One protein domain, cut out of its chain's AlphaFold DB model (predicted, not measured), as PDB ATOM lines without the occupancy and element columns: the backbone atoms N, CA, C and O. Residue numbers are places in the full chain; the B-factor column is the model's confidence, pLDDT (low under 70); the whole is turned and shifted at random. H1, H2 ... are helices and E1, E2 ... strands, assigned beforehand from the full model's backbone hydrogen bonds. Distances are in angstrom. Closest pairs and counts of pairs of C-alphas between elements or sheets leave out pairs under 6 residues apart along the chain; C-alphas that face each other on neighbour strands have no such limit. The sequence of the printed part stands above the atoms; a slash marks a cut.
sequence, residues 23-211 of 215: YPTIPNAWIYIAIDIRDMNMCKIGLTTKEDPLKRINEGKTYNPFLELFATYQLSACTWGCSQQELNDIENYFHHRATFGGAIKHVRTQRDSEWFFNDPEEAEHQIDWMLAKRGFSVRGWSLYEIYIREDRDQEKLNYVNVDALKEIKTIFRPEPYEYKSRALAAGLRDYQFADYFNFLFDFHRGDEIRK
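What this domain is: This is residues 23 to 211 of the 215 residues of an uncharacterized protein of Serratia marcescens BIDMC 50 (UniProt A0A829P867). A strongly twisted sheet of six strands makes the core, with helices on both faces: H2 and H3 cover one face and H1 packs on the other. A helical hairpin, H5 and H6, sits beyond one end of the sheet, where H6 meets the first part of E2, while the long stretch of residues 134 to 161, with no named element, lies away from the core and leads into H4 beside the edge strand E6. The printed part has 189 residues, with six named helices and six named strands in the order E1 E2 H1 E3 H2 E4 E5 H3 H4 E6 H5 H6. The sheet runs E4 E5 E2 E1 E3 E6, all antiparallel, and the class is mixed, helices and strands. The whole is compact, with a radius of gyration of the C-alphas of 17.4 A and spans of 52 by 42 by 30 A.

Where its parts are: In the sheet, E1 is residues 30 to 36, 19.5 A long, and begins at C-alpha 30 at (78.913, -99.565, -33.614). E2, residues 39 to 48, is the longest strand at 23.1 A and bends by 67 degrees at residue 42. E3, residues 67 to 74, is 20.0 A long and bends by 60 degrees at residue 70. E5 is residues 112 to 116, 9.5 A, E4 is residues 103 to 105, 6.2 A, and E6 is residues 169 to 171, 6.6 A. The longest helix, H3, residues 120 to 133, measures 19.9 A from C-alpha 120 at (71.874, -96.570, -18.769). H2, residues 84 to 96, is 18.6 A, and H1, residues 53 to 61, is 12.4 A. H4 is residues 162 to 168, 10.3 A; H5 is residues 176 to 185, 14.2 A; H6 is residues 194 to 205, 16.2 A, ending at C-alpha 205 at (75.987, -108.712, -6.019).

How they stand to each other: The hairpin E1 and E2 is antiparallel at 155 degrees, with N 32 and O 46 at 2.9 A, within hydrogen-bond range. E1 and E3 have N 33 and O 71 at 2.8 A, and E3 and E6 have N 72 and O 170 at 2.9 A. E5 and E2 have N 45 and O 114 at 2.9 A; the hairpin E4 and E5 has N 104 and O 115 at 2.7 A. E2, H1 and E3 form a split strand-helix-strand unit, two strands running the same way with E1 between them, and its crossover is right-handed. The three layers are H2 and H3 on one face, the sheet, and H1 on the opposite face. H3, at a height over the sheet of 9.8 A, is over E1 and, only just, with 3 C-alphas, over E3; it runs along the strands, at 3 degrees to E1 on the local plane. Its closest C-alphas to E2 are Pro 120 and Cys 43, 5.5 A. H2, at a height of 8.9 A, is over E5 and E2 and runs along the strands; the C-alphas of Glu 91 and Leu 47 are its closest to E2, 7.0 A. H2 and H3 are near each other. H1, at a height of 7.0 A, is only just over none of the strands, with 2 C-alphas on E2 and 2 on E1; Lys 61 and Leu 67 are its closest C-alphas to E3, 6.1 A. H4 only grazes the sheet, and is close but not clearly touching H3, with the C-alphas of Leu 165 and Asp 128 7.9 A apart. H6 only grazes the sheet too, its C-alpha 195 lying 6.4 A from that of Met 40. The helical hairpin H5 and H6 touch, opposite ways at a shallow tilt of 28 degrees, closest at the C-alphas of Pro 176 and Leu 200, 5.5 A; H5 is not on the sheet. Every O i to N i+4 pair is within hydrogen-bond range in H1, H2, H3, H5 and H6; in H4 it is 2 of 3.

The domain as a whole: The two C-alphas farthest apart, those of Arg 108 and Glu 150, are 56.9 A apart. The printed part has no cut. The link from H3 to H4, 28 residues, is long. The mean pLDDT of the printed part is 89.9, and it is under 70 at residues 148 to 154, 156 and 207 to 211.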
ATOM      1  N   TYR A  23      72.664-101.325 -50.149       96.62
ATOM      2  CA  TYR A  23      73.666-100.421 -49.589       96.62
ATOM      3  C   TYR A  23      74.943-101.188 -49.227       96.62
ATOM      4  O   TYR A  23      74.869-102.262 -48.629       96.62
ATOM      5  N   PRO A  24      76.132-100.643 -49.543       96.56
ATOM      6  CA  PRO A  24      77.385-101.274 -49.161       96.56
ATOM      7  C   PRO A  24      77.520-101.316 -47.637       96.56
ATOM      8  O   PRO A  24      77.225-100.339 -46.938       96.56
ATOM      9  N   THR A  25      77.996-102.449 -47.129       96.94
ATOM     10  CA  THR A  25      78.323-102.597 -45.713       96.94
ATOM     11  C   THR A  25      79.598-101.833 -45.382       96.94
ATOM     12  O   THR A  25      80.474-101.629 -46.227       96.94
ATOM     13  N   ILE A  26      79.703-101.396 -44.131       97.06
ATOM     14  CA  ILE A  26      80.892-100.728 -43.607       97.06
ATOM     15  C   ILE A  26      81.631-101.665 -42.640       97.06
ATOM     16  O   ILE A  26      80.993-102.435 -41.921       97.06
ATOM     17  N   PRO A  27      82.976-101.620 -42.603       96.56
ATOM     18  CA  PRO A  27      83.771-102.566 -41.814       96.56
ATOM     19  C   PRO A  27      83.559-102.397 -40.306       96.56
ATOM     20  O   PRO A  27      83.630-103.360 -39.547       96.56
ATOM     21  N   ASN A  28      83.259-101.170 -39.881       97.25
ATOM     22  CA  ASN A  28      83.015-100.824 -38.494       97.25
ATOM     23  C   ASN A  28      81.686-100.086 -38.403       97.25
ATOM     24  O   ASN A  28      81.525 -99.017 -38.994       97.25
ATOM     25  N   ALA A  29      80.755-100.659 -37.655       97.44
ATOM     26  CA  ALA A  29      79.471-100.060 -37.339       97.44
ATOM     27  C   ALA A  29      79.158-100.405 -35.891       97.44
ATOM     28  O   ALA A  29      79.010-101.580 -35.558       97.44
ATOM     29  N   TRP A  30      79.087 -99.386 -35.044       97.94
ATOM     30  CA  TRP A  30      78.913 -99.565 -33.614       97.94
ATOM     31  C   TRP A  30      77.760 -98.729 -33.090       97.94
ATOM     32  O   TRP A  30      77.621 -97.567 -33.472       97.94
ATOM     33  N   ILE A  31      77.016 -99.298 -32.148       97.69
ATOM     34  CA  ILE A  31      76.240 -98.539 -31.163       97.69
ATOM     35  C   ILE A  31      77.026 -98.596 -29.858       97.69
ATOM     36  O   ILE A  31      77.554 -99.649 -29.498       97.69
ATOM     37  N   TYR A  32      77.115 -97.489 -29.134       97.31
ATOM     38  CA  TYR A  32      77.700 -97.469 -27.802       97.31
ATOM     39  C   TYR A  32      76.842 -96.658 -26.842       97.31
ATOM     40  O   TYR A  32      76.261 -95.636 -27.208       97.31
ATOM     41  N   ILE A  33      76.807 -97.122 -25.599       97.12
ATOM     42  CA  ILE A  33      76.278 -96.396 -24.456       97.12
ATOM     43  C   ILE A  33      77.474 -95.956 -23.628       97.12
ATOM     44  O   ILE A  33      78.341 -96.769 -23.298       97.12
ATOM     45  N   ALA A  34      77.523 -94.677 -23.296       96.94
ATOM     46  CA  ALA A  34      78.466 -94.128 -22.339       96.94
ATOM     47  C   ALA A  34      77.733 -93.370 -21.239       96.94
ATOM     48  O   ALA A  34      76.613 -92.900 -21.428       96.94
ATOM     49  N   ILE A  35      78.382 -93.249 -20.093       96.75
ATOM     50  CA  ILE A  35      77.837 -92.617 -18.895       96.75
ATOM     51  C   ILE A  35      78.777 -91.526 -18.412       96.75
ATOM     52  O   ILE A  35      79.989 -91.617 -18.606       96.75
ATOM     53  N   ASP A  36      78.225 -90.509 -17.762       95.81
ATOM     54  CA  ASP A  36      79.005 -89.697 -16.838       95.81
ATOM     55  C   ASP A  36      78.930 -90.376 -15.472       95.81
ATOM     56  O   ASP A  36      77.854 -90.499 -14.898       95.81
ATOM     57  N   ILE A  37      80.059 -90.828 -14.933       96.06
ATOM     58  CA  ILE A  37      80.076 -91.591 -13.671       96.06
ATOM     59  C   ILE A  37      79.583 -90.785 -12.455       96.06
ATOM     60  O   ILE A  37      79.403 -91.356 -11.377       96.06
ATOM     61  N   ARG A  38      79.406 -89.465 -12.615       95.62
ATOM     62  CA  ARG A  38      78.842 -88.557 -11.608       95.62
ATOM     63  C   ARG A  38      77.320 -88.461 -11.665       95.62
ATOM     64  O   ARG A  38      76.748 -87.895 -10.742       95.62
ATOM     65  N   ASP A  39      76.694 -88.901 -12.755       94.56
ATOM     66  CA  ASP A  39      75.251 -88.805 -12.957       94.56
ATOM     67  C   ASP A  39      74.744 -89.992 -13.781       94.56
ATOM     68  O   ASP A  39      74.766 -89.992 -15.012       94.56
ATOM     69  N   MET A  40      74.251 -91.004 -13.068       94.06
ATOM     70  CA  MET A  40      73.673 -92.210 -13.662       94.06
ATOM     71  C   MET A  40      72.238 -92.005 -14.176       94.06
ATOM     72  O   MET A  40      71.654 -92.946 -14.695       94.06
ATOM     73  N   ASN A  41      71.654 -90.802 -14.083       93.31
ATOM     74  CA  ASN A  41      70.309 -90.527 -14.616       93.31
ATOM     75  C   ASN A  41      70.323 -90.099 -16.088       93.31
ATOM     76  O   ASN A  41      69.277 -89.801 -16.674       93.31
ATOM     77  N   MET A  42      71.510 -90.007 -16.681       94.06
ATOM     78  CA  MET A  42      71.673 -89.720 -18.090       94.06
ATOM     79  C   MET A  42      72.707 -90.637 -18.715       94.06
ATOM     80  O   MET A  42      73.707 -91.022 -18.109       94.06
ATOM     81  N   CYS A  43      72.496 -90.928 -19.988       95.69
ATOM     82  CA  CYS A  43      73.442 -91.675 -20.784       95.69
ATOM     83  C   CYS A  43      73.622 -91.023 -22.146       95.69
ATOM     84  O   CYS A  43      72.784 -90.272 -22.651       95.69
ATOM     85  N   LYS A  44      74.766 -91.316 -22.743       95.44
ATOM     86  CA  LYS A  44      75.088 -90.987 -24.115       95.44
ATOM     87  C   LYS A  44      74.863 -92.228 -24.961       95.44
ATOM     88  O   LYS A  44      75.535 -93.229 -24.732       95.44
ATOM     89  N   ILE A  45      73.983 -92.148 -25.951       96.19
ATOM     90  CA  ILE A  45      73.788 -93.205 -26.948       96.19
ATOM     91  C   ILE A  45      74.358 -92.678 -28.252       96.19
ATOM     92  O   ILE A  45      73.833 -91.731 -28.831       96.19
ATOM     93  N   GLY A  46      75.473 -93.254 -28.684       94.56
ATOM     94  CA  GLY A  46      76.174 -92.805 -29.874       94.56
ATOM     95  C   GLY A  46      76.374 -93.925 -30.875       94.56
ATOM     96  O   GLY A  46      76.396 -95.108 -30.535       94.56
ATOM     97  N   LEU A  47      76.560 -93.523 -32.126       95.94
ATOM     98  CA  LEU A  47      76.930 -94.415 -33.206       95.94
ATOM     99  C   LEU A  47      78.321 -94.030 -33.704       95.94
ATOM    100  O   LEU A  47      78.719 -92.861 -33.676       95.94
ATOM    101  N   THR A  48      79.116 -95.013 -34.112       95.44
ATOM    102  CA  THR A  48      80.439 -94.726 -34.668       95.44
ATOM    103  C   THR A  48      80.873 -95.748 -35.701       95.44
ATOM    104  O   THR A  48      80.554 -96.930 -35.618       95.44
ATOM    105  N   THR A  49      81.643 -95.263 -36.669       96.50
ATOM    106  CA  THR A  49      82.298 -96.057 -37.712       96.50
ATOM    107  C   THR A  49      83.812 -96.136 -37.512       96.50
ATOM    108  O   THR A  49      84.554 -96.588 -38.385       96.50
ATOM    109  N   LYS A  50      84.301 -95.685 -36.348       95.19
ATOM    110  CA  LYS A  50      85.684 -95.924 -35.934       95.19
ATOM    111  C   LYS A  50      85.896 -97.409 -35.673       95.19
ATOM    112  O   LYS A  50      84.967 -98.135 -35.349       95.19
ATOM    113  N   GLU A  51      87.152 -97.817 -35.772       94.31
ATOM    114  CA  GLU A  51      87.588 -99.184 -35.476       94.31
ATOM    115  C   GLU A  51      87.180 -99.652 -34.071       94.31
ATOM    116  O   GLU A  51      86.847-100.815 -33.894       94.31
ATOM    117  N   ASP A  52      87.157 -98.738 -33.098       91.75
ATOM    118  CA  ASP A  52      86.833 -99.033 -31.703       91.75
ATOM    119  C   ASP A  52      86.033 -97.864 -31.082       91.75
ATOM    120  O   ASP A  52      86.484 -96.708 -31.172       91.75
ATOM    121  N   PRO A  53      84.874 -98.120 -30.439       93.06
ATOM    122  CA  PRO A  53      84.124 -97.124 -29.671       93.06
ATOM    123  C   PRO A  53      84.953 -96.374 -28.622       93.06
ATOM    124  O   PRO A  53      84.733 -95.177 -28.420       93.06
ATOM    125  N   LEU A  54      85.960 -97.003 -28.008       90.88
ATOM    126  CA  LEU A  54      86.862 -96.342 -27.060       90.88
ATOM    127  C   LEU A  54      87.602 -95.165 -27.697       90.88
ATOM    128  O   LEU A  54      87.796 -94.141 -27.043       90.88
ATOM    129  N   LYS A  55      87.964 -95.245 -28.986       91.06
ATOM    130  CA  LYS A  55      88.586 -94.114 -29.698       91.06
ATOM    131  C   LYS A  55      87.632 -92.920 -29.760       91.06
ATOM    132  O   LYS A  55      88.063 -91.788 -29.551       91.06
ATOM    133  N   ARG A  56      86.336 -93.161 -29.993       89.38
ATOM    134  CA  ARG A  56      85.301 -92.113 -29.998       89.38
ATOM    135  C   ARG A  56      85.082 -91.526 -28.602       89.38
ATOM    136  O   ARG A  56      84.960 -90.311 -28.464       89.38
ATOM    137  N   ILE A  57      85.074 -92.366 -27.570       90.38
ATOM    138  CA  ILE A  57      84.961 -91.919 -26.177       90.38
ATOM    139  C   ILE A  57      86.164 -91.087 -25.750       90.38
ATOM    140  O   ILE A  57      85.979 -90.039 -25.142       90.38
ATOM    141  N   ASN A  58      87.381 -91.490 -26.115       87.06
ATOM    142  CA  ASN A  58      88.597 -90.754 -25.778       87.06
ATOM    143  C   ASN A  58      88.626 -89.354 -26.410       87.06
ATOM    144  O   ASN A  58      89.064 -88.404 -25.767       87.06
ATOM    145  N   GLU A  59      88.087 -89.189 -27.621       86.56
ATOM    146  CA  GLU A  59      87.875 -87.856 -28.203       86.56
ATOM    147  C   GLU A  59      86.928 -87.011 -27.340       86.56
ATOM    148  O   GLU A  59      87.196 -85.833 -27.094       86.56
ATOM    149  N   GLY A  60      85.853 -87.622 -26.829       75.75
ATOM    150  CA  GLY A  60      84.908 -86.998 -25.902       75.75
ATOM    151  C   GLY A  60      85.500 -86.683 -24.523       75.75
ATOM    152  O   GLY A  60      85.174 -85.639 -23.953       75.75
ATOM    153  N   LYS A  61      86.415 -87.522 -24.012       75.69
ATOM    154  CA  LYS A  61      87.105 -87.333 -22.722       75.69
ATOM    155  C   LYS A  61      87.903 -86.032 -22.654       75.69
ATOM    156  O   LYS A  61      88.056 -85.474 -21.573       75.69
ATOM    157  N   THR A  62      88.314 -85.494 -23.805       74.06
ATOM    158  CA  THR A  62      88.905 -84.148 -23.920       74.06
ATOM    159  C   THR A  62      88.011 -83.058 -23.310       74.06
ATOM    160  O   THR A  62      88.517 -82.056 -22.814       74.06
ATOM    161  N   TYR A  63      86.688 -83.250 -23.329       79.38
ATOM    162  CA  TYR A  63      85.703 -82.297 -22.807       79.38
ATOM    163  C   TYR A  63      85.081 -82.743 -21.480       79.38
ATOM    164  O   TYR A  63      84.747 -81.896 -20.653       79.38
ATOM    165  N   ASN A  64      84.917 -84.055 -21.269       87.06
ATOM    166  CA  ASN A  64      84.374 -84.618 -20.035       87.06
ATOM    167  C   ASN A  64      85.237 -85.790 -19.524       87.06
ATOM    168  O   ASN A  64      85.103 -86.902 -20.038       87.06
ATOM    169  N   PRO A  65      86.081 -85.592 -18.493       88.94
ATOM    170  CA  PRO A  65      86.978 -86.639 -18.000       88.94
ATOM    171  C   PRO A  65      86.257 -87.767 -17.244       88.94
ATOM    172  O   PRO A  65      86.879 -88.781 -16.947       88.94
ATOM    173  N   PHE A  66      84.968 -87.605 -16.940       93.19
ATOM    174  CA  PHE A  66      84.144 -88.562 -16.194       93.19
ATOM    175  C   PHE A  66      83.370 -89.528 -17.104       93.19
ATOM    176  O   PHE A  66      82.549 -90.304 -16.628       93.19
ATOM    177  N   LEU A  67      83.600 -89.458 -18.418       94.44
ATOM    178  CA  LEU A  67      82.907 -90.287 -19.396       94.44
ATOM    179  C   LEU A  67      83.447 -91.723 -19.369       94.44
ATOM    180  O   LEU A  67      84.635 -91.924 -19.585       94.44
ATOM    181  N   GLU A  68      82.597 -92.726 -19.197       94.69
ATOM    182  CA  GLU A  68      82.986 -94.141 -19.272       94.69
ATOM    183  C   GLU A  68      82.077 -94.904 -20.238       94.69
ATOM    184  O   GLU A  68      80.912 -94.549 -20.418       94.69
ATOM    185  N   LEU A  69      82.612 -95.945 -20.889       95.81
ATOM    186  CA  LEU A  69      81.768 -96.861 -21.657       95.81
ATOM    187  C   LEU A  69      80.914 -97.683 -20.700       95.81
ATOM    188  O   LEU A  69      81.398 -98.176 -19.686       95.81
ATOM    189  N   PHE A  70      79.659 -97.869 -21.082       95.81
ATOM    190  CA  PHE A  70      78.718 -98.725 -20.385       95.81
ATOM    191  C   PHE A  70      78.499-100.013 -21.173       95.81
ATOM    192  O   PHE A  70      78.781-101.095 -20.667       95.81
ATOM    193  N   ALA A  71      78.097 -99.918 -22.441       96.25
ATOM    194  CA  ALA A  71      77.878-101.059 -23.332       96.25
ATOM    195  C   ALA A  71      78.229-100.703 -24.783       96.25
ATOM    196  O   ALA A  71      78.174 -99.537 -25.172       96.25
ATOM    197  N   THR A  72      78.569-101.700 -25.598       97.62
ATOM    198  CA  THR A  72      78.783-101.525 -27.046       97.62
ATOM    199  C   THR A  72      78.177-102.676 -27.835       97.62
ATOM    200  O   THR A  72      78.092-103.786 -27.316       97.62
ATOM    201  N   TYR A  73      77.806-102.403 -29.085       97.75
ATOM    202  CA  TYR A  73      77.217-103.351 -30.027       97.75
ATOM    203  C   TYR A  73      77.918-103.246 -31.380       97.75
ATOM    204  O   TYR A  73      77.874-102.182 -32.001       97.75
ATOM    205  N   GLN A  74      78.534-104.327 -31.854       97.50
ATOM    206  CA  GLN A  74      79.226-104.396 -33.139       97.50
ATOM    207  C   GLN A  74      78.271-104.829 -34.256       97.50
ATOM    208  O   GLN A  74      78.165-106.006 -34.595       97.50
ATOM    209  N   LEU A  75      77.582-103.874 -34.875       97.44
ATOM    210  CA  LEU A  75      76.626-104.168 -35.945       97.44
ATOM    211  C   LEU A  75      77.295-104.707 -37.214       97.44
ATOM    212  O   LEU A  75      76.669-105.448 -37.966       97.44
ATOM    213  N   SER A  76      78.569-104.381 -37.455       96.75
ATOM    214  CA  SER A  76      79.308-104.951 -38.589       96.75
ATOM    215  C   SER A  76      79.595-106.450 -38.438       96.75
ATOM    216  O   SER A  76      79.861-107.106 -39.440       96.75
ATOM    217  N   ALA A  77      79.492-107.001 -37.222       96.31
ATOM    218  CA  ALA A  77      79.640-108.430 -36.946       96.31
ATOM    219  C   ALA A  77      78.323-109.223 -37.088       96.31
ATOM    220  O   ALA A  77      78.325-110.451 -36.998       96.31
ATOM    221  N   CYS A  78      77.197-108.547 -37.342       96.44
ATOM    222  CA  CYS A  78      75.944-109.210 -37.691       96.44
ATOM    223  C   CYS A  78      76.079-109.981 -39.016       96.44
ATOM    224  O   CYS A  78      76.903-109.640 -39.862       96.44
ATOM    225  N   THR A  79      75.230-110.990 -39.236       95.62
ATOM    226  CA  THR A  79      75.271-111.902 -40.401       95.62
ATOM    227  C   THR A  79      75.452-111.178 -41.734       95.62
ATOM    228  O   THR A  79      76.192-111.646 -42.594       95.62
ATOM    229  N   TRP A  80      74.762-110.052 -41.907       94.75
ATOM    230  CA  TRP A  80      74.742-109.281 -43.152       94.75
ATOM    231  C   TRP A  80      75.522-107.963 -43.049       94.75
ATOM    232  O   TRP A  80      75.423-107.125 -43.941       94.75
ATOM    233  N   GLY A  81      76.295-107.779 -41.975       95.12
ATOM    234  CA  GLY A  81      76.930-106.514 -41.624       95.12
ATOM    235  C   GLY A  81      75.914-105.405 -41.345       95.12
ATOM    236  O   GLY A  81      74.753-105.664 -41.034       95.12
ATOM    237  N   CYS A  82      76.370-104.161 -41.470       96.62
ATOM    238  CA  CYS A  82      75.537-102.968 -41.370       96.62
ATOM    239  C   CYS A  82      76.031-101.930 -42.381       96.62
ATOM    240  O   CYS A  82      77.234-101.853 -42.657       96.62
ATOM    241  N   SER A  83      75.117-101.154 -42.959       96.88
ATOM    242  CA  SER A  83      75.441-100.071 -43.897       96.88
ATOM    243  C   SER A  83      75.412 -98.702 -43.213       96.88
ATOM    244  O   SER A  83      74.798 -98.532 -42.162       96.88
ATOM    245  N   GLN A  84      76.026 -97.685 -43.828       96.94
ATOM    246  CA  GLN A  84      75.932 -96.311 -43.309       96.94
ATOM    247  C   GLN A  84      74.482 -95.801 -43.283       96.94
ATOM    248  O   GLN A  84      74.110 -95.075 -42.367       96.94
ATOM    249  N   GLN A  85      73.667 -96.182 -44.273       96.88
ATOM    250  CA  GLN A  85      72.257 -95.794 -44.324       96.88
ATOM    251  C   GLN A  85      71.488 -96.381 -43.136       96.88
ATOM    252  O   GLN A  85      70.812 -95.648 -42.424       96.88
ATOM    253  N   GLU A  86      71.657 -97.678 -42.882       96.38
ATOM    254  CA  GLU A  86      71.028 -98.355 -41.746       96.38
ATOM    255  C   GLU A  86      71.464 -97.752 -40.405       96.38
ATOM    256  O   GLU A  86      70.636 -97.550 -39.518       96.38
ATOM    257  N   LEU A  87      72.744 -97.388 -40.272       95.50
ATOM    258  CA  LEU A  87      73.264 -96.717 -39.081       95.50
ATOM    259  C   LEU A  87      72.590 -95.350 -38.863       95.50
ATOM    260  O   LEU A  87      72.132 -95.063 -37.759       95.50
ATOM    261  N   ASN A  88      72.458 -94.539 -39.917       95.00
ATOM    262  CA  ASN A  88      71.763 -93.248 -39.851       95.00
ATOM    263  C   ASN A  88      70.282 -93.418 -39.467       95.00
ATOM    264  O   ASN A  88      69.739 -92.633 -38.693       95.00
ATOM    265  N   ASP A  89      69.620 -94.451 -39.990       94.94
ATOM    266  CA  ASP A  89      68.215 -94.729 -39.687       94.94
ATOM    267  C   ASP A  89      68.022 -95.200 -38.234       94.94
ATOM    268  O   ASP A  89      67.028 -94.847 -37.590       94.94
ATOM    269  N   ILE A  90      68.994 -95.928 -37.672       94.56
ATOM    270  CA  ILE A  90      69.037 -96.251 -36.239       94.56
ATOM    271  C   ILE A  90      69.243 -94.986 -35.394       94.56
ATOM    272  O   ILE A  90      68.535 -94.803 -34.403       94.56
ATOM    273  N   GLU A  91      70.169 -94.105 -35.774       92.19
ATOM    274  CA  GLU A  91      70.414 -92.841 -35.062       92.19
ATOM    275  C   GLU A  91      69.153 -91.970 -35.020       92.19
ATOM    276  O   GLU A  91      68.697 -91.559 -33.949       92.19
ATOM    277  N   ASN A  92      68.517 -91.782 -36.179       91.19
ATOM    278  CA  ASN A  92      67.251 -91.063 -36.296       91.19
ATOM    279  C   ASN A  92      66.165 -91.686 -35.413       91.19
ATOM    280  O   ASN A  92      65.400 -90.976 -34.756       91.19
ATOM    281  N   TYR A  93      66.110 -93.018 -35.354       90.94
ATOM    282  CA  TYR A  93      65.184 -93.714 -34.475       90.94
ATOM    283  C   TYR A  93      65.422 -93.386 -32.997       90.94
ATOM    284  O   TYR A  93      64.451 -93.086 -32.302       90.94
ATOM    285  N   PHE A  94      66.665 -93.407 -32.511       91.06
ATOM    286  CA  PHE A  94      66.959 -93.078 -31.111       91.06
ATOM    287  C   PHE A  94      66.533 -91.657 -30.755       91.06
ATOM    288  O   PHE A  94      65.899 -91.447 -29.723       91.06
ATOM    289  N   HIS A  95      66.786 -90.690 -31.638       86.88
ATOM    290  CA  HIS A  95      66.433 -89.292 -31.388       86.88
ATOM    291  C   HIS A  95      64.920 -89.054 -31.313       86.88
ATOM    292  O   HIS A  95      64.481 -88.112 -30.658       86.88
ATOM    293  N   HIS A  96      64.115 -89.865 -32.005       84.75
ATOM    294  CA  HIS A  96      62.675 -89.619 -32.171       84.75
ATOM    295  C   HIS A  96      61.793 -90.554 -31.336       84.75
ATOM    296  O   HIS A  96      60.581 -90.351 -31.232       84.75
ATOM    297  N   ARG A  97      62.366 -91.603 -30.747       82.69
ATOM    298  CA  ARG A  97      61.619 -92.608 -29.996       82.69
ATOM    299  C   ARG A  97      61.475 -92.175 -28.535       82.69
ATOM    300  O   ARG A  97      62.452 -92.047 -27.807       82.69
ATOM    301  N   ALA A  98      60.225 -92.036 -28.093       77.19
ATOM    302  CA  ALA A  98      59.884 -91.585 -26.741       77.19
ATOM    303  C   ALA A  98      60.477 -92.451 -25.613       77.19
ATOM    304  O   ALA A  98      60.709 -91.940 -24.523       77.19
ATOM    305  N   THR A  99      60.760 -93.735 -25.869       81.06
ATOM    306  CA  THR A  99      61.369 -94.648 -24.884       81.06
ATOM    307  C   THR A  99      62.777 -94.235 -24.462       81.06
ATOM    308  O   THR A  99      63.233 -94.683 -23.422       81.06
ATOM    309  N   PHE A 100      63.460 -93.375 -25.225       81.88
ATOM    310  CA  PHE A 100      64.757 -92.814 -24.833       81.88
ATOM    311  C   PHE A 100      64.640 -91.429 -24.173       81.88
ATOM    312  O   PHE A 100      65.647 -90.755 -23.999       81.88
ATOM    313  N   GLY A 101      63.430 -90.949 -23.855       74.31
ATOM    314  CA  GLY A 101      63.214 -89.643 -23.209       74.31
ATOM    315  C   GLY A 101      63.473 -88.419 -24.103       74.31
ATOM    316  O   GLY A 101      63.210 -87.291 -23.690       74.31
ATOM    317  N   GLY A 102      63.926 -88.635 -25.342       80.25
ATOM    318  CA  GLY A 102      64.332 -87.589 -26.276       80.25
ATOM    319  C   GLY A 102      65.757 -87.093 -26.020       80.25
ATOM    320  O   GLY A 102      66.238 -87.037 -24.888       80.25
ATOM    321  N   ALA A 103      66.442 -86.726 -27.101       88.44
ATOM    322  CA  ALA A 103      67.791 -86.190 -27.022       88.44
ATOM    323  C   ALA A 103      67.814 -84.838 -26.287       88.44
ATOM    324  O   ALA A 103      67.041 -83.921 -26.583       88.44
ATOM    325  N   ILE A 104      68.757 -84.684 -25.359       91.19
ATOM    326  CA  ILE A 104      69.062 -83.415 -24.705       91.19
ATOM    327  C   ILE A 104      69.545 -82.445 -25.778       91.19
ATOM    328  O   ILE A 104      70.467 -82.738 -26.542       91.19
ATOM    329  N   LYS A 105      68.942 -81.261 -25.829       91.00
ATOM    330  CA  LYS A 105      69.330 -80.227 -26.788       91.00
ATOM    331  C   LYS A 105      70.520 -79.427 -26.282       91.00
ATOM    332  O   LYS A 105      70.578 -79.004 -25.128       91.00
ATOM    333  N   HIS A 106      71.449 -79.124 -27.181       87.81
ATOM    334  CA  HIS A 106      72.496 -78.148 -26.917       87.81
ATOM    335  C   HIS A 106      71.882 -76.763 -26.679       87.81
ATOM    336  O   HIS A 106      71.288 -76.188 -27.589       87.81
ATOM    337  N   VAL A 107      72.102 -76.179 -25.497       89.06
ATOM    338  CA  VAL A 107      71.497 -74.894 -25.081       89.06
ATOM    339  C   VAL A 107      71.656 -73.789 -26.133       89.06
ATOM    340  O   VAL A 107      70.707 -73.072 -26.442       89.06
ATOM    341  N   ARG A 108      72.849 -73.666 -26.728       91.00
ATOM    342  CA  ARG A 108      73.146 -72.594 -27.688       91.00
ATOM    343  C   ARG A 108      72.577 -72.844 -29.085       91.00
ATOM    344  O   ARG A 108      72.150 -71.902 -29.737       91.00
ATOM    345  N   THR A 109      72.651 -74.076 -29.585       92.06
ATOM    346  CA  THR A 109      72.329 -74.385 -30.992       92.06
ATOM    347  C   THR A 109      70.951 -75.004 -31.173       92.06
ATOM    348  O   THR A 109      70.507 -75.122 -32.310       92.06
ATOM    349  N   GLN A 110      70.304 -75.432 -30.085       90.25
ATOM    350  CA  GLN A 110      69.034 -76.168 -30.068       90.25
ATOM    351  C   GLN A 110      69.054 -77.488 -30.860       90.25
ATOM    352  O   GLN A 110      68.014 -78.122 -31.059       90.25
ATOM    353  N   ARG A 111      70.246 -77.922 -31.286       88.94
ATOM    354  CA  ARG A 111      70.466 -79.204 -31.949       88.94
ATOM    355  C   ARG A 111      70.396 -80.323 -30.927       88.94
ATOM    356  O   ARG A 111      70.869 -80.148 -29.801       88.94
ATOM    357  N   ASP A 112      69.856 -81.450 -31.360       90.56
ATOM    358  CA  ASP A 112      69.875 -82.684 -30.587       90.56
ATOM    359  C   ASP A 112      71.327 -83.105 -30.355       90.56
ATOM    360  O   ASP A 112      72.172 -83.007 -31.251       90.56
ATOM    361  N   SER A 113      71.628 -83.478 -29.117       91.00
ATOM    362  CA  SER A 113      72.896 -84.098 -28.760       91.00
ATOM    363  C   SER A 113      72.745 -85.617 -28.744       91.00
ATOM    364  O   SER A 113      71.650 -86.149 -28.838       91.00
ATOM    365  N   GLU A 114      73.858 -86.314 -28.556       91.62
ATOM    366  CA  GLU A 114      73.862 -87.763 -28.330       91.62
ATOM    367  C   GLU A 114      73.547 -88.129 -26.856       91.62
ATOM    368  O   GLU A 114      73.761 -89.270 -26.460       91.62
ATOM    369  N   TRP A 115      73.135 -87.174 -26.008       93.94
ATOM    370  CA  TRP A 115      72.812 -87.400 -24.591       93.94
ATOM    371  C   TRP A 115      71.308 -87.465 -24.358       93.94
ATOM    372  O   TRP A 115      70.557 -86.716 -24.976       93.94
ATOM    373  N   PHE A 116      70.883 -88.302 -23.416       94.69
ATOM    374  CA  PHE A 116      69.486 -88.578 -23.096       94.69
ATOM    375  C   PHE A 116      69.300 -88.596 -21.580       94.69
ATOM    376  O   PHE A 116      70.151 -89.125 -20.863       94.69
ATOM    377  N   PHE A 117      68.179 -88.058 -21.089       92.81
ATOM    378  CA  PHE A 117      67.743 -88.269 -19.703       92.81
ATOM    379  C   PHE A 117      67.116 -89.657 -19.588       92.81
ATOM    380  O   PHE A 117      65.894 -89.804 -19.577       92.81
ATOM    381  N   ASN A 118      67.972 -90.671 -19.607       91.44
ATOM    382  CA  ASN A 118      67.571 -92.059 -19.516       91.44
ATOM    383  C   ASN A 118      68.590 -92.839 -18.691       91.44
ATOM    384  O   ASN A 118      69.799 -92.620 -18.828       91.44
ATOM    385  N   ASP A 119      68.078 -93.760 -17.883       92.50
ATOM    386  CA  ASP A 119      68.898 -94.695 -17.132       92.50
ATOM    387  C   ASP A 119      69.712 -95.580 -18.109       92.50
ATOM    388  O   ASP A 119      69.163 -96.051 -19.115       92.50
ATOM    389  N   PRO A 120      71.022 -95.783 -17.882       94.19
ATOM    390  CA  PRO A 120      71.874 -96.570 -18.769       94.19
ATOM    391  C   PRO A 120      71.448 -98.038 -18.926       94.19
ATOM    392  O   PRO A 120      71.614 -98.579 -20.022       94.19
ATOM    393  N   GLU A 121      70.908 -98.679 -17.881       92.50
ATOM    394  CA  GLU A 121      70.392-100.054 -17.962       92.50
ATOM    395  C   GLU A 121      69.116-100.097 -18.805       92.50
ATOM    396  O   GLU A 121      68.962-100.973 -19.657       92.50
ATOM    397  N   GLU A 122      68.225 -99.117 -18.639       91.50
ATOM    398  CA  GLU A 122      67.021 -99.009 -19.469       91.50
ATOM    399  C   GLU A 122      67.378 -98.741 -20.939       91.50
ATOM    400  O   GLU A 122      66.841 -99.376 -21.846       91.50
ATOM    401  N   ALA A 123      68.324 -97.838 -21.208       93.44
ATOM    402  CA  ALA A 123      68.794 -97.565 -22.564       93.44
ATOM    403  C   ALA A 123      69.388 -98.815 -23.232       93.44
ATOM    404  O   ALA A 123      69.084 -99.101 -24.393       93.44
ATOM    405  N   GLU A 124      70.203 -99.570 -22.497       93.81
ATOM    406  CA  GLU A 124      70.750-100.852 -22.937       93.81
ATOM    407  C   GLU A 124      69.642-101.848 -23.270       93.81
ATOM    408  O   GLU A 124      69.621-102.407 -24.367       93.81
ATOM    409  N   HIS A 125      68.679-102.008 -22.366       90.88
ATOM    410  CA  HIS A 125      67.546-102.902 -22.545       90.88
ATOM    411  C   HIS A 125      66.721-102.557 -23.797       90.88
ATOM    412  O   HIS A 125      66.362-103.431 -24.593       90.88
ATOM    413  N   GLN A 126      66.459-101.269 -24.025       91.75
ATOM    414  CA  GLN A 126      65.749-100.797 -25.213       91.75
ATOM    415  C   GLN A 126      66.538-101.055 -26.503       91.75
ATOM    416  O   GLN A 126      65.935-101.361 -27.537       91.75
ATOM    417  N   ILE A 127      67.871-100.953 -26.468       94.50
ATOM    418  CA  ILE A 127      68.727-101.277 -27.617       94.50
ATOM    419  C   ILE A 127      68.722-102.784 -27.885       94.50
ATOM    420  O   ILE A 127      68.526-103.174 -29.036       94.50
ATOM    421  N   ASP A 128      68.846-103.624 -26.854       93.06
ATOM    422  CA  ASP A 128      68.772-105.085 -26.981       93.06
ATOM    423  C   ASP A 128      67.471-105.506 -27.679       93.06
ATOM    424  O   ASP A 128      67.491-106.208 -28.694       93.06
ATOM    425  N   TRP A 129      66.332-104.999 -27.196       90.56
ATOM    426  CA  TRP A 129      65.021-105.255 -27.794       90.56
ATOM    427  C   TRP A 129      64.892-104.727 -29.216       90.56
ATOM    428  O   TRP A 129      64.275-105.381 -30.062       90.56
ATOM    429  N   MET A 130      65.425-103.535 -29.480       92.44
ATOM    430  CA  MET A 130      65.406-102.929 -30.806       92.44
ATOM    431  C   MET A 130      66.160-103.805 -31.804       92.44
ATOM    432  O   MET A 130      65.611-104.094 -32.866       92.44
ATOM    433  N   LEU A 131      67.360-104.273 -31.449       93.56
ATOM    434  CA  LEU A 131      68.158-105.157 -32.295       93.56
ATOM    435  C   LEU A 131      67.435-106.486 -32.528       93.56
ATOM    436  O   LEU A 131      67.245-106.879 -33.680       93.56
ATOM    437  N   ALA A 132      66.943-107.126 -31.464       90.81
ATOM    438  CA  ALA A 132      66.193-108.374 -31.574       90.81
ATOM    439  C   ALA A 132      64.988-108.237 -32.517       90.81
ATOM    440  O   ALA A 132      64.873-108.962 -33.507       90.81
ATOM    441  N   LYS A 133      64.101-107.271 -32.259       89.06
ATOM    442  CA  LYS A 133      62.838-107.134 -32.998       89.06
ATOM    443  C   LYS A 133      62.989-106.578 -34.412       89.06
ATOM    444  O   LYS A 133      62.049-106.695 -35.193       89.06
ATOM    445  N   ARG A 134      64.125-105.970 -34.761       87.81
ATOM    446  CA  ARG A 134      64.354-105.401 -36.102       87.81
ATOM    447  C   ARG A 134      65.018-106.349 -37.090       87.81
ATOM    448  O   ARG A 134      65.384-105.918 -38.180       87.81
ATOM    449  N   GLY A 135      65.122-107.629 -36.748       87.06
ATOM    450  CA  GLY A 135      65.622-108.646 -37.671       87.06
ATOM    451  C   GLY A 135      67.143-108.657 -37.805       87.06
ATOM    452  O   GLY A 135      67.663-109.223 -38.766       87.06
ATOM    453  N   PHE A 136      67.869-108.072 -36.842       93.56
ATOM    454  CA  PHE A 136      69.302-108.325 -36.734       93.56
ATOM    455  C   PHE A 136      69.542-109.810 -36.476       93.56
ATOM    456  O   PHE A 136      68.718-110.517 -35.889       93.56
ATOM    457  N   SER A 137      70.681-110.293 -36.952       94.12
ATOM    458  CA  SER A 137      71.026-111.705 -36.895       94.12
ATOM    459  C   SER A 137      72.521-111.901 -36.745       94.12
ATOM    460  O   SER A 137      73.304-111.071 -37.202       94.12
ATOM    461  N   VAL A 138      72.913-113.032 -36.168       92.62
ATOM    462  CA  VAL A 138      74.308-113.438 -35.978       92.62
ATOM    463  C   VAL A 138      74.449-114.896 -36.409       92.62
ATOM    464  O   VAL A 138      73.585-115.725 -36.118       92.62
ATOM    465  N   ARG A 139      75.512-115.211 -37.162       89.00
ATOM    466  CA  ARG A 139      75.763-116.552 -37.736       89.00
ATOM    467  C   ARG A 139      74.584-117.120 -38.550       89.00
ATOM    468  O   ARG A 139      74.365-118.328 -38.569       89.00
ATOM    469  N   GLY A 140      73.816-116.263 -39.224       87.88
ATOM    470  CA  GLY A 140      72.647-116.679 -40.008       87.88
ATOM    471  C   GLY A 140      71.358-116.858 -39.202       87.88
ATOM    472  O   GLY A 140      70.355-117.291 -39.770       87.88
ATOM    473  N   TRP A 141      71.356-116.519 -37.911       86.00
ATOM    474  CA  TRP A 141      70.214-116.710 -37.014       86.00
ATOM    475  C   TRP A 141      69.695-115.396 -36.464       86.00
ATOM    476  O   TRP A 141      70.480-114.551 -36.034       86.00
ATOM    477  N   SER A 142      68.376-115.231 -36.467       90.06
ATOM    478  CA  SER A 142      67.718-114.048 -35.927       90.06
ATOM    479  C   SER A 142      68.026-113.875 -34.439       90.06
ATOM    480  O   SER A 142      68.108-114.840 -33.680       90.06
ATOM    481  N   LEU A 143      68.180-112.623 -34.013       90.25
ATOM    482  CA  LEU A 143      68.298-112.289 -32.595       90.25
ATOM    483  C   LEU A 143      66.969-112.470 -31.846       90.25
ATOM    484  O   LEU A 143      66.989-112.651 -30.634       90.25
ATOM    485  N   TYR A 144      65.832-112.443 -32.545       90.00
ATOM    486  CA  TYR A 144      64.506-112.722 -31.990       90.00
ATOM    487  C   TYR A 144      63.948-114.022 -32.567       90.00
ATOM    488  O   TYR A 144      63.897-114.180 -33.784       90.00
ATOM    489  N   GLU A 145      63.536-114.944 -31.696       82.75
ATOM    490  CA  GLU A 145      63.075-116.284 -32.058       82.75
ATOM    491  C   GLU A 145      61.933-116.743 -31.145       82.75
ATOM    492  O   GLU A 145      62.123-116.966 -29.946       82.75
ATOM    493  N   ILE A 146      60.753-116.963 -31.725       79.62
ATOM    494  CA  ILE A 146      59.547-117.355 -30.976       79.62
ATOM    495  C   ILE A 146      59.550-118.856 -30.640       79.62
ATOM    496  O   ILE A 146      59.050-119.265 -29.594       79.62
ATOM    497  N   TYR A 147      60.127-119.683 -31.513       74.00
ATOM    498  CA  TYR A 147      60.049-121.141 -31.413       74.00
ATOM    499  C   TYR A 147      61.266-121.739 -30.701       74.00
ATOM    500  O   TYR A 147      62.407-121.347 -30.958       74.00
ATOM    501  N   ILE A 148      61.032-122.708 -29.811       64.88
ATOM    502  CA  ILE A 148      62.092-123.541 -29.224       64.88
ATOM    503  C   ILE A 148      62.658-124.424 -30.337       64.88
ATOM    504  O   ILE A 148      61.898-124.981 -31.127       64.88
ATOM    505  N   ARG A 149      63.985-124.524 -30.421       64.38
ATOM    506  CA  ARG A 149      64.649-125.327 -31.446       64.38
ATOM    507  C   ARG A 149      65.372-126.490 -30.793       64.38
ATOM    508  O   ARG A 149      66.137-126.289 -29.863       64.38
ATOM    509  N   GLU A 150      65.129-127.691 -31.300       66.44
ATOM    510  CA  GLU A 150      65.747-128.922 -30.793       66.44
ATOM    511  C   GLU A 150      67.181-129.127 -31.307       66.44
ATOM    512  O   GLU A 150      67.905-129.987 -30.816       66.44
ATOM    513  N   ASP A 151      67.605-128.352 -32.314       68.06
ATOM    514  CA  ASP A 151      68.898-128.500 -32.992       68.06
ATOM    515  C   ASP A 151      70.065-127.791 -32.287       68.06
ATOM    516  O   ASP A 151      71.199-127.859 -32.768       68.06
ATOM    517  N   ARG A 152      69.817-127.121 -31.155       67.00
ATOM    518  CA  ARG A 152      70.849-126.484 -30.326       67.00
ATOM    519  C   ARG A 152      70.342-126.168 -28.924       67.00
ATOM    520  O   ARG A 152      69.179-125.828 -28.741       67.00
ATOM    521  N   ASP A 153      71.262-126.200 -27.968       62.31
ATOM    522  CA  ASP A 153      71.042-125.619 -26.649       62.31
ATOM    523  C   ASP A 153      71.129-124.092 -26.779       62.31
ATOM    524  O   ASP A 153      72.088-123.575 -27.360       62.31
ATOM    525  N   GLN A 154      70.094-123.375 -26.350       64.31
ATOM    526  CA  GLN A 154      70.063-121.917 -26.414       64.31
ATOM    527  C   GLN A 154      69.505-121.337 -25.140       64.31
ATOM    528  O   GLN A 154      68.361-121.611 -24.767       64.31
ATOM    529  N   GLU A 155      70.254-120.404 -24.571       70.25
ATOM    530  CA  GLU A 155      69.691-119.511 -23.581       70.25
ATOM    531  C   GLU A 155      68.771-118.502 -24.292       70.25
ATOM    532  O   GLU A 155      69.211-117.618 -25.037       70.25
ATOM    533  N   LYS A 156      67.456-118.665 -24.100       69.94
ATOM    534  CA  LYS A 156      66.445-117.702 -24.548       69.94
ATOM    535  C   LYS A 156      65.887-116.966 -23.350       69.94
ATOM    536  O   LYS A 156      65.421-117.586 -22.398       69.94
ATOM    537  N   LEU A 157      65.843-115.647 -23.451       72.81
ATOM    538  CA  LEU A 157      65.180-114.803 -22.468       72.81
ATOM    539  C   LEU A 157      64.247-113.854 -23.219       72.81
ATOM    540  O   LEU A 157      64.676-113.135 -24.114       72.81
ATOM    541  N   ASN A 158      62.943-113.924 -22.936       79.44
ATOM    542  CA  ASN A 158      61.913-113.138 -23.629       79.44
ATOM    543  C   ASN A 158      62.002-113.202 -25.173       79.44
ATOM    544  O   ASN A 158      61.888-112.185 -25.856       79.44
ATOM    545  N   TYR A 159      62.203-114.410 -25.720       84.31
ATOM    546  CA  TYR A 159      62.383-114.690 -27.158       84.31
ATOM    547  C   TYR A 159      63.663-114.122 -27.790       84.31
ATOM    548  O   TYR A 159      63.854-114.262 -28.995       84.31
ATOM    549  N   VAL A 160      64.557-113.507 -27.017       86.38
ATOM    550  CA  VAL A 160      65.853-113.048 -27.519       86.38
ATOM    551  C   VAL A 160      66.888-114.157 -27.376       86.38
ATOM    552  O   VAL A 160      66.993-114.808 -26.335       86.38
ATOM    553  N   ASN A 161      67.648-114.369 -28.445       87.19
ATOM    554  CA  ASN A 161      68.774-115.290 -28.501       87.19
ATOM    555  C   ASN A 161      69.982-114.656 -27.798       87.19
ATOM    556  O   ASN A 161      70.722-113.868 -28.394       87.19
ATOM    557  N   VAL A 162      70.148-114.977 -26.514       85.06
ATOM    558  CA  VAL A 162      71.140-114.346 -25.635       85.06
ATOM    559  C   VAL A 162      72.560-114.643 -26.110       85.06
ATOM    560  O   VAL A 162      73.399-113.745 -26.134       85.06
ATOM    561  N   ASP A 163      72.826-115.876 -26.535       85.25
ATOM    562  CA  ASP A 163      74.161-116.283 -26.978       85.25
ATOM    563  C   ASP A 163      74.593-115.539 -28.240       85.25
ATOM    564  O   ASP A 163      75.711-115.036 -28.307       85.25
ATOM    565  N   ALA A 164      73.680-115.368 -29.199       88.50
ATOM    566  CA  ALA A 164      73.935-114.562 -30.388       88.50
ATOM    567  C   ALA A 164      74.151-113.077 -30.049       88.50
ATOM    568  O   ALA A 164      75.021-112.430 -30.630       88.50
ATOM    569  N   LEU A 165      73.391-112.528 -29.095       90.31
ATOM    570  CA  LEU A 165      73.560-111.143 -28.660       90.31
ATOM    571  C   LEU A 165      74.924-110.927 -27.983       90.31
ATOM    572  O   LEU A 165      75.586-109.934 -28.279       90.31
ATOM    573  N   LYS A 166      75.378-111.869 -27.140       90.44
ATOM    574  CA  LYS A 166      76.702-111.843 -26.483       90.44
ATOM    575  C   LYS A 166      77.864-111.774 -27.486       90.44
ATOM    576  O   LYS A 166      78.920-111.256 -27.142       90.44
ATOM    577  N   GLU A 167      77.691-112.257 -28.717       92.62
ATOM    578  CA  GLU A 167      78.741-112.181 -29.747       92.62
ATOM    579  C   GLU A 167      78.947-110.776 -30.313       92.62
ATOM    580  O   GLU A 167      80.046-110.447 -30.752       92.62
ATOM    581  N   ILE A 168      77.899-109.951 -30.322       95.12
ATOM    582  CA  ILE A 168      77.966-108.582 -30.846       95.12
ATOM    583  C   ILE A 168      77.978-107.537 -29.732       95.12
ATOM    584  O   ILE A 168      78.319-106.389 -29.993       95.12
ATOM    585  N   LYS A 169      77.604-107.906 -28.503       95.19
ATOM    586  CA  LYS A 169      77.470-107.009 -27.355       95.19
ATOM    587  C   LYS A 169      78.648-107.167 -26.398       95.19
ATOM    588  O   LYS A 169      78.925-108.260 -25.923       95.19
ATOM    589  N   THR A 170      79.290-106.058 -26.036       94.81
ATOM    590  CA  THR A 170      80.293-106.017 -24.956       94.81
ATOM    591  C   THR A 170      79.809-105.145 -23.806       94.81
ATOM    592  O   THR A 170      79.326-104.030 -24.017       94.81
ATOM    593  N   ILE A 171      79.965-105.660 -22.585       93.19
ATOM    594  CA  ILE A 171      79.482-105.074 -21.332       93.19
ATOM    595  C   ILE A 171      80.668-104.547 -20.500       93.19
ATOM    596  O   ILE A 171      81.578-105.306 -20.176       93.19
ATOM    597  N   PHE A 172      80.668-103.261 -20.122       94.38
ATOM    598  CA  PHE A 172      81.755-102.601 -19.375       94.38
ATOM    599  C   PHE A 172      81.400-102.352 -17.902       94.38
ATOM    600  O   PHE A 172      81.037-101.246 -17.504       94.38
ATOM    601  N   ARG A 173      81.471-103.405 -17.080       93.56
ATOM    602  CA  ARG A 173      81.105-103.378 -15.649       93.56
ATOM    603  C   ARG A 173      82.292-103.875 -14.810       93.56
ATOM    604  O   ARG A 173      82.306-105.044 -14.421       93.56
ATOM    605  N   PRO A 174      83.334-103.050 -14.589       94.94
ATOM    606  CA  PRO A 174      84.523-103.473 -13.847       94.94
ATOM    607  C   PRO A 174      84.183-103.887 -12.412       94.94
ATOM    608  O   PRO A 174      83.135-103.518 -11.883       94.94
ATOM    609  N   GLU A 175      85.077-104.642 -11.775       95.81
ATOM    610  CA  GLU A 175      84.928-104.992 -10.361       95.81
ATOM    611  C   GLU A 175      84.892-103.697  -9.506       95.81
ATOM    612  O   GLU A 175      85.702-102.788  -9.744       95.81
ATOM    613  N   PRO A 176      83.942-103.551  -8.557       96.12
ATOM    614  CA  PRO A 176      83.720-102.291  -7.847       96.12
ATOM    615  C   PRO A 176      84.943-101.766  -7.085       96.12
ATOM    616  O   PRO A 176      85.251-100.573  -7.161       96.12
ATOM    617  N   TYR A 177      85.653-102.614  -6.341       97.12
ATOM    618  CA  TYR A 177      86.800-102.203  -5.528       97.12
ATOM    619  C   TYR A 177      88.036-101.885  -6.378       97.12
ATOM    620  O   TYR A 177      88.762-100.928  -6.074       97.12
ATOM    621  N   GLU A 178      88.252-102.610  -7.474       97.12
ATOM    622  CA  GLU A 178      89.250-102.264  -8.487       97.12
ATOM    623  C   GLU A 178      88.933-100.908  -9.122       97.12
ATOM    624  O   GLU A 178      89.812-100.050  -9.257       97.12
ATOM    625  N   TYR A 179      87.665-100.673  -9.470       96.88
ATOM    626  CA  TYR A 179      87.217 -99.393 -10.004       96.88
ATOM    627  C   TYR A 179      87.451 -98.249  -9.011       96.88
ATOM    628  O   TYR A 179      88.082 -97.254  -9.374       96.88
ATOM    629  N   LYS A 180      87.038 -98.415  -7.746       97.81
ATOM    630  CA  LYS A 180      87.275 -97.434  -6.676       97.81
ATOM    631  C   LYS A 180      88.759 -97.098  -6.540       97.81
ATOM    632  O   LYS A 180      89.121 -95.925  -6.475       97.81
ATOM    633  N   SER A 181      89.622 -98.112  -6.545       97.88
ATOM    634  CA  SER A 181      91.073 -97.925  -6.438       97.88
ATOM    635  C   SER A 181      91.631 -97.097  -7.601       97.88
ATOM    636  O   SER A 181      92.409 -96.169  -7.375       97.88
ATOM    637  N   ARG A 182      91.190 -97.363  -8.841       96.69
ATOM    638  CA  ARG A 182      91.581 -96.575 -10.024       96.69
ATOM    639  C   ARG A 182      91.055 -95.141  -9.977       96.69
ATOM    640  O   ARG A 182      91.802 -94.223 -10.301       96.69
ATOM    641  N   ALA A 183      89.809 -94.936  -9.549       96.62
ATOM    642  CA  ALA A 183      89.209 -93.606  -9.435       96.62
ATOM    643  C   ALA A 183      89.958 -92.733  -8.414       96.62
ATOM    644  O   ALA A 183      90.318 -91.594  -8.714       96.62
ATOM    645  N   LEU A 184      90.273 -93.288  -7.240       97.38
ATOM    646  CA  LEU A 184      91.071 -92.604  -6.221       97.38
ATOM    647  C   LEU A 184      92.490 -92.292  -6.718       97.38
ATOM    648  O   LEU A 184      92.976 -91.180  -6.519       97.38
ATOM    649  N   ALA A 185      93.138 -93.234  -7.412       97.38
ATOM    650  CA  ALA A 185      94.460 -93.018  -8.008       97.38
ATOM    651  C   ALA A 185      94.456 -91.928  -9.097       97.38
ATOM    652  O   ALA A 185      95.447 -91.221  -9.265       97.38
ATOM    653  N   ALA A 186      93.333 -91.754  -9.799       94.75
ATOM    654  CA  ALA A 186      93.115 -90.676 -10.761       94.75
ATOM    655  C   ALA A 186      92.740 -89.327 -10.105       94.75
ATOM    656  O   ALA A 186      92.514 -88.343 -10.808       94.75
ATOM    657  N   GLY A 187      92.692 -89.254  -8.769       96.69
ATOM    658  CA  GLY A 187      92.438 -88.025  -8.015       96.69
ATOM    659  C   GLY A 187      90.960 -87.683  -7.812       96.69
ATOM    660  O   GLY A 187      90.653 -86.571  -7.377       96.69
ATOM    661  N   LEU A 188      90.040 -88.607  -8.109       96.56
ATOM    662  CA  LEU A 188      88.620 -88.422  -7.824       96.56
ATOM    663  C   LEU A 188      88.348 -88.610  -6.328       96.56
ATOM    664  O   LEU A 188      89.006 -89.389  -5.642       96.56
ATOM    665  N   ARG A 189      87.336 -87.909  -5.819       97.25
ATOM    666  CA  ARG A 189      86.789 -88.104  -4.471       97.25
ATOM    667  C   ARG A 189      85.607 -89.067  -4.523       97.25
ATOM    668  O   ARG A 189      84.869 -89.050  -5.501       97.25
ATOM    669  N   ASP A 190      85.383 -89.823  -3.446       96.56
ATOM    670  CA  ASP A 190      84.324 -90.848  -3.356       96.56
ATOM    671  C   ASP A 190      82.952 -90.361  -3.859       96.56
ATOM    672  O   ASP A 190      82.312 -91.041  -4.655       96.56
ATOM    673  N   TYR A 191      82.523 -89.151  -3.484       96.44
ATOM    674  CA  TYR A 191      81.220 -88.616  -3.907       96.44
ATOM    675  C   TYR A 191      81.094 -88.378  -5.422       96.44
ATOM    676  O   TYR A 191      79.983 -88.251  -5.919       96.44
ATOM    677  N   GLN A 192      82.203 -88.279  -6.162       96.31
ATOM    678  CA  GLN A 192      82.189 -88.014  -7.607       96.31
ATOM    679  C   GLN A 192      81.927 -89.270  -8.440       96.31
ATOM    680  O   GLN A 192      81.690 -89.162  -9.633       96.31
ATOM    681  N   PHE A 193      82.025 -90.455  -7.851       97.06
ATOM    682  CA  PHE A 193      81.749 -91.708  -8.550       97.06
ATOM    683  C   PHE A 193      80.858 -92.633  -7.719       97.06
ATOM    684  O   PHE A 193      80.737 -93.813  -8.039       97.06
ATOM    685  N   ALA A 194      80.257 -92.109  -6.645       96.94
ATOM    686  CA  ALA A 194      79.463 -92.886  -5.703       96.94
ATOM    687  C   ALA A 194      78.295 -93.589  -6.400       96.94
ATOM    688  O   ALA A 194      78.099 -94.779  -6.173       96.94
ATOM    689  N   ASP A 195      77.585 -92.889  -7.285       95.31
ATOM    690  CA  ASP A 195      76.431 -93.437  -8.002       95.31
ATOM    691  C   ASP A 195      76.835 -94.622  -8.881       95.31
ATOM    692  O   ASP A 195      76.279 -95.711  -8.747       95.31
ATOM    693  N   TYR A 196      77.871 -94.455  -9.707       97.06
ATOM    694  CA  TYR A 196      78.365 -95.548 -10.541       97.06
ATOM    695  C   TYR A 196      78.981 -96.690  -9.718       97.06
ATOM    696  O   TYR A 196      78.787 -97.858 -10.042       97.06
ATOM    697  N   PHE A 197      79.688 -96.396  -8.623       96.94
ATOM    698  CA  PHE A 197      80.227 -97.429  -7.734       96.94
ATOM    699  C   PHE A 197      79.122 -98.245  -7.059       96.94
ATOM    700  O   PHE A 197      79.228 -99.468  -7.009       96.94
ATOM    701  N   ASN A 198      78.063 -97.592  -6.576       95.06
ATOM    702  CA  ASN A 198      76.901 -98.266  -6.001       95.06
ATOM    703  C   ASN A 198      76.218 -99.146  -7.052       95.06
ATOM    704  O   ASN A 198      75.966-100.317  -6.780       95.06
ATOM    705  N   PHE A 199      76.033 -98.628  -8.271       94.62
ATOM    706  CA  PHE A 199      75.547 -99.414  -9.403       94.62
ATOM    707  C   PHE A 199      76.409-100.665  -9.646       94.62
ATOM    708  O   PHE A 199      75.881-101.774  -9.699       94.62
ATOM    709  N   LEU A 200      77.736-100.524  -9.748       94.88
ATOM    710  CA  LEU A 200      78.632-101.667  -9.952       94.88
ATOM    711  C   LEU A 200      78.504-102.674  -8.806       94.88
ATOM    712  O   LEU A 200      78.485-103.883  -9.028       94.88
ATOM    713  N   PHE A 201      78.416-102.189  -7.574       93.50
ATOM    714  CA  PHE A 201      78.291-103.039  -6.402       93.50
ATOM    715  C   PHE A 201      76.996-103.859  -6.417       93.50
ATOM    716  O   PHE A 201      77.037-105.069  -6.182       93.50
ATOM    717  N   ASP A 202      75.874-103.228  -6.758       91.19
ATOM    718  CA  ASP A 202      74.578-103.889  -6.900       91.19
ATOM    719  C   ASP A 202      74.570-104.872  -8.079       91.19
ATOM    720  O   ASP A 202      74.103-106.006  -7.932       91.19
ATOM    721  N   PHE A 203      75.166-104.492  -9.213       89.38
ATOM    722  CA  PHE A 203      75.328-105.348 -10.390       89.38
ATOM    723  C   PHE A 203      76.110-106.626 -10.059       89.38
ATOM    724  O   PHE A 203      75.675-107.737 -10.370       89.38
ATOM    725  N   HIS A 204      77.257-106.498  -9.386       89.25
ATOM    726  CA  HIS A 204      78.118-107.640  -9.063       89.25
ATOM    727  C   HIS A 204      77.534-108.538  -7.967       89.25
ATOM    728  O   HIS A 204      77.750-109.754  -8.010       89.25
ATOM    729  N   ARG A 205      76.744-107.971  -7.045       88.31
ATOM    730  CA  ARG A 205      75.987-108.712  -6.019       88.31
ATOM    731  C   ARG A 205      74.732-109.408  -6.545       88.31
ATOM    732  O   ARG A 205      74.247-110.320  -5.881       88.31
ATOM    733  N   GLY A 206      74.189-108.976  -7.681       76.38
ATOM    734  CA  GLY A 206      73.014-109.589  -8.296       76.38
ATOM    735  C   GLY A 206      73.275-110.990  -8.871       76.38
ATOM    736  O   GLY A 206      74.411-111.343  -9.195       76.38
ATOM    737  N   ASP A 207      72.204-111.775  -9.028       68.25
ATOM    738  CA  ASP A 207      72.235-113.090  -9.693       68.25
ATOM    739  C   ASP A 207      72.632-112.988 -11.179       68.25
ATOM    740  O   ASP A 207      72.512-111.931 -11.789       68.25
ATOM    741  N   GLU A 208      73.050-114.085 -11.817       57.00
ATOM    742  CA  GLU A 208      73.470-114.091 -13.236       57.00
ATOM    743  C   GLU A 208      72.375-113.639 -14.216       57.00
ATOM    744  O   GLU A 208      72.663-112.918 -15.168       57.00
ATOM    745  N   ILE A 209      71.103-113.942 -13.931       50.34
ATOM    746  CA  ILE A 209      69.950-113.429 -14.697       50.34
ATOM    747  C   ILE A 209      69.918-111.892 -14.664       50.34
ATOM    748  O   ILE A 209      69.477-111.248 -15.615       50.34
ATOM    749  N   ARG A 210      70.453-111.299 -13.587       49.56
ATOM    750  CA  ARG A 210      70.646-109.856 -13.436       49.56
ATOM    751  C   ARG A 210      71.853-109.282 -14.160       49.56
ATOM    752  O   ARG A 210      72.005-108.075 -14.256       49.56
ATOM    753  N   LYS A 211      72.725-110.130 -14.679       60.66
ATOM    754  CA  LYS A 211      73.928-109.712 -15.405       60.66
ATOM    755  C   LYS A 211      73.734-109.789 -16.920       60.66
ATOM    756  O   LYS A 211      74.532-109.230 -17.663       60.66
TER     757      LYS A 211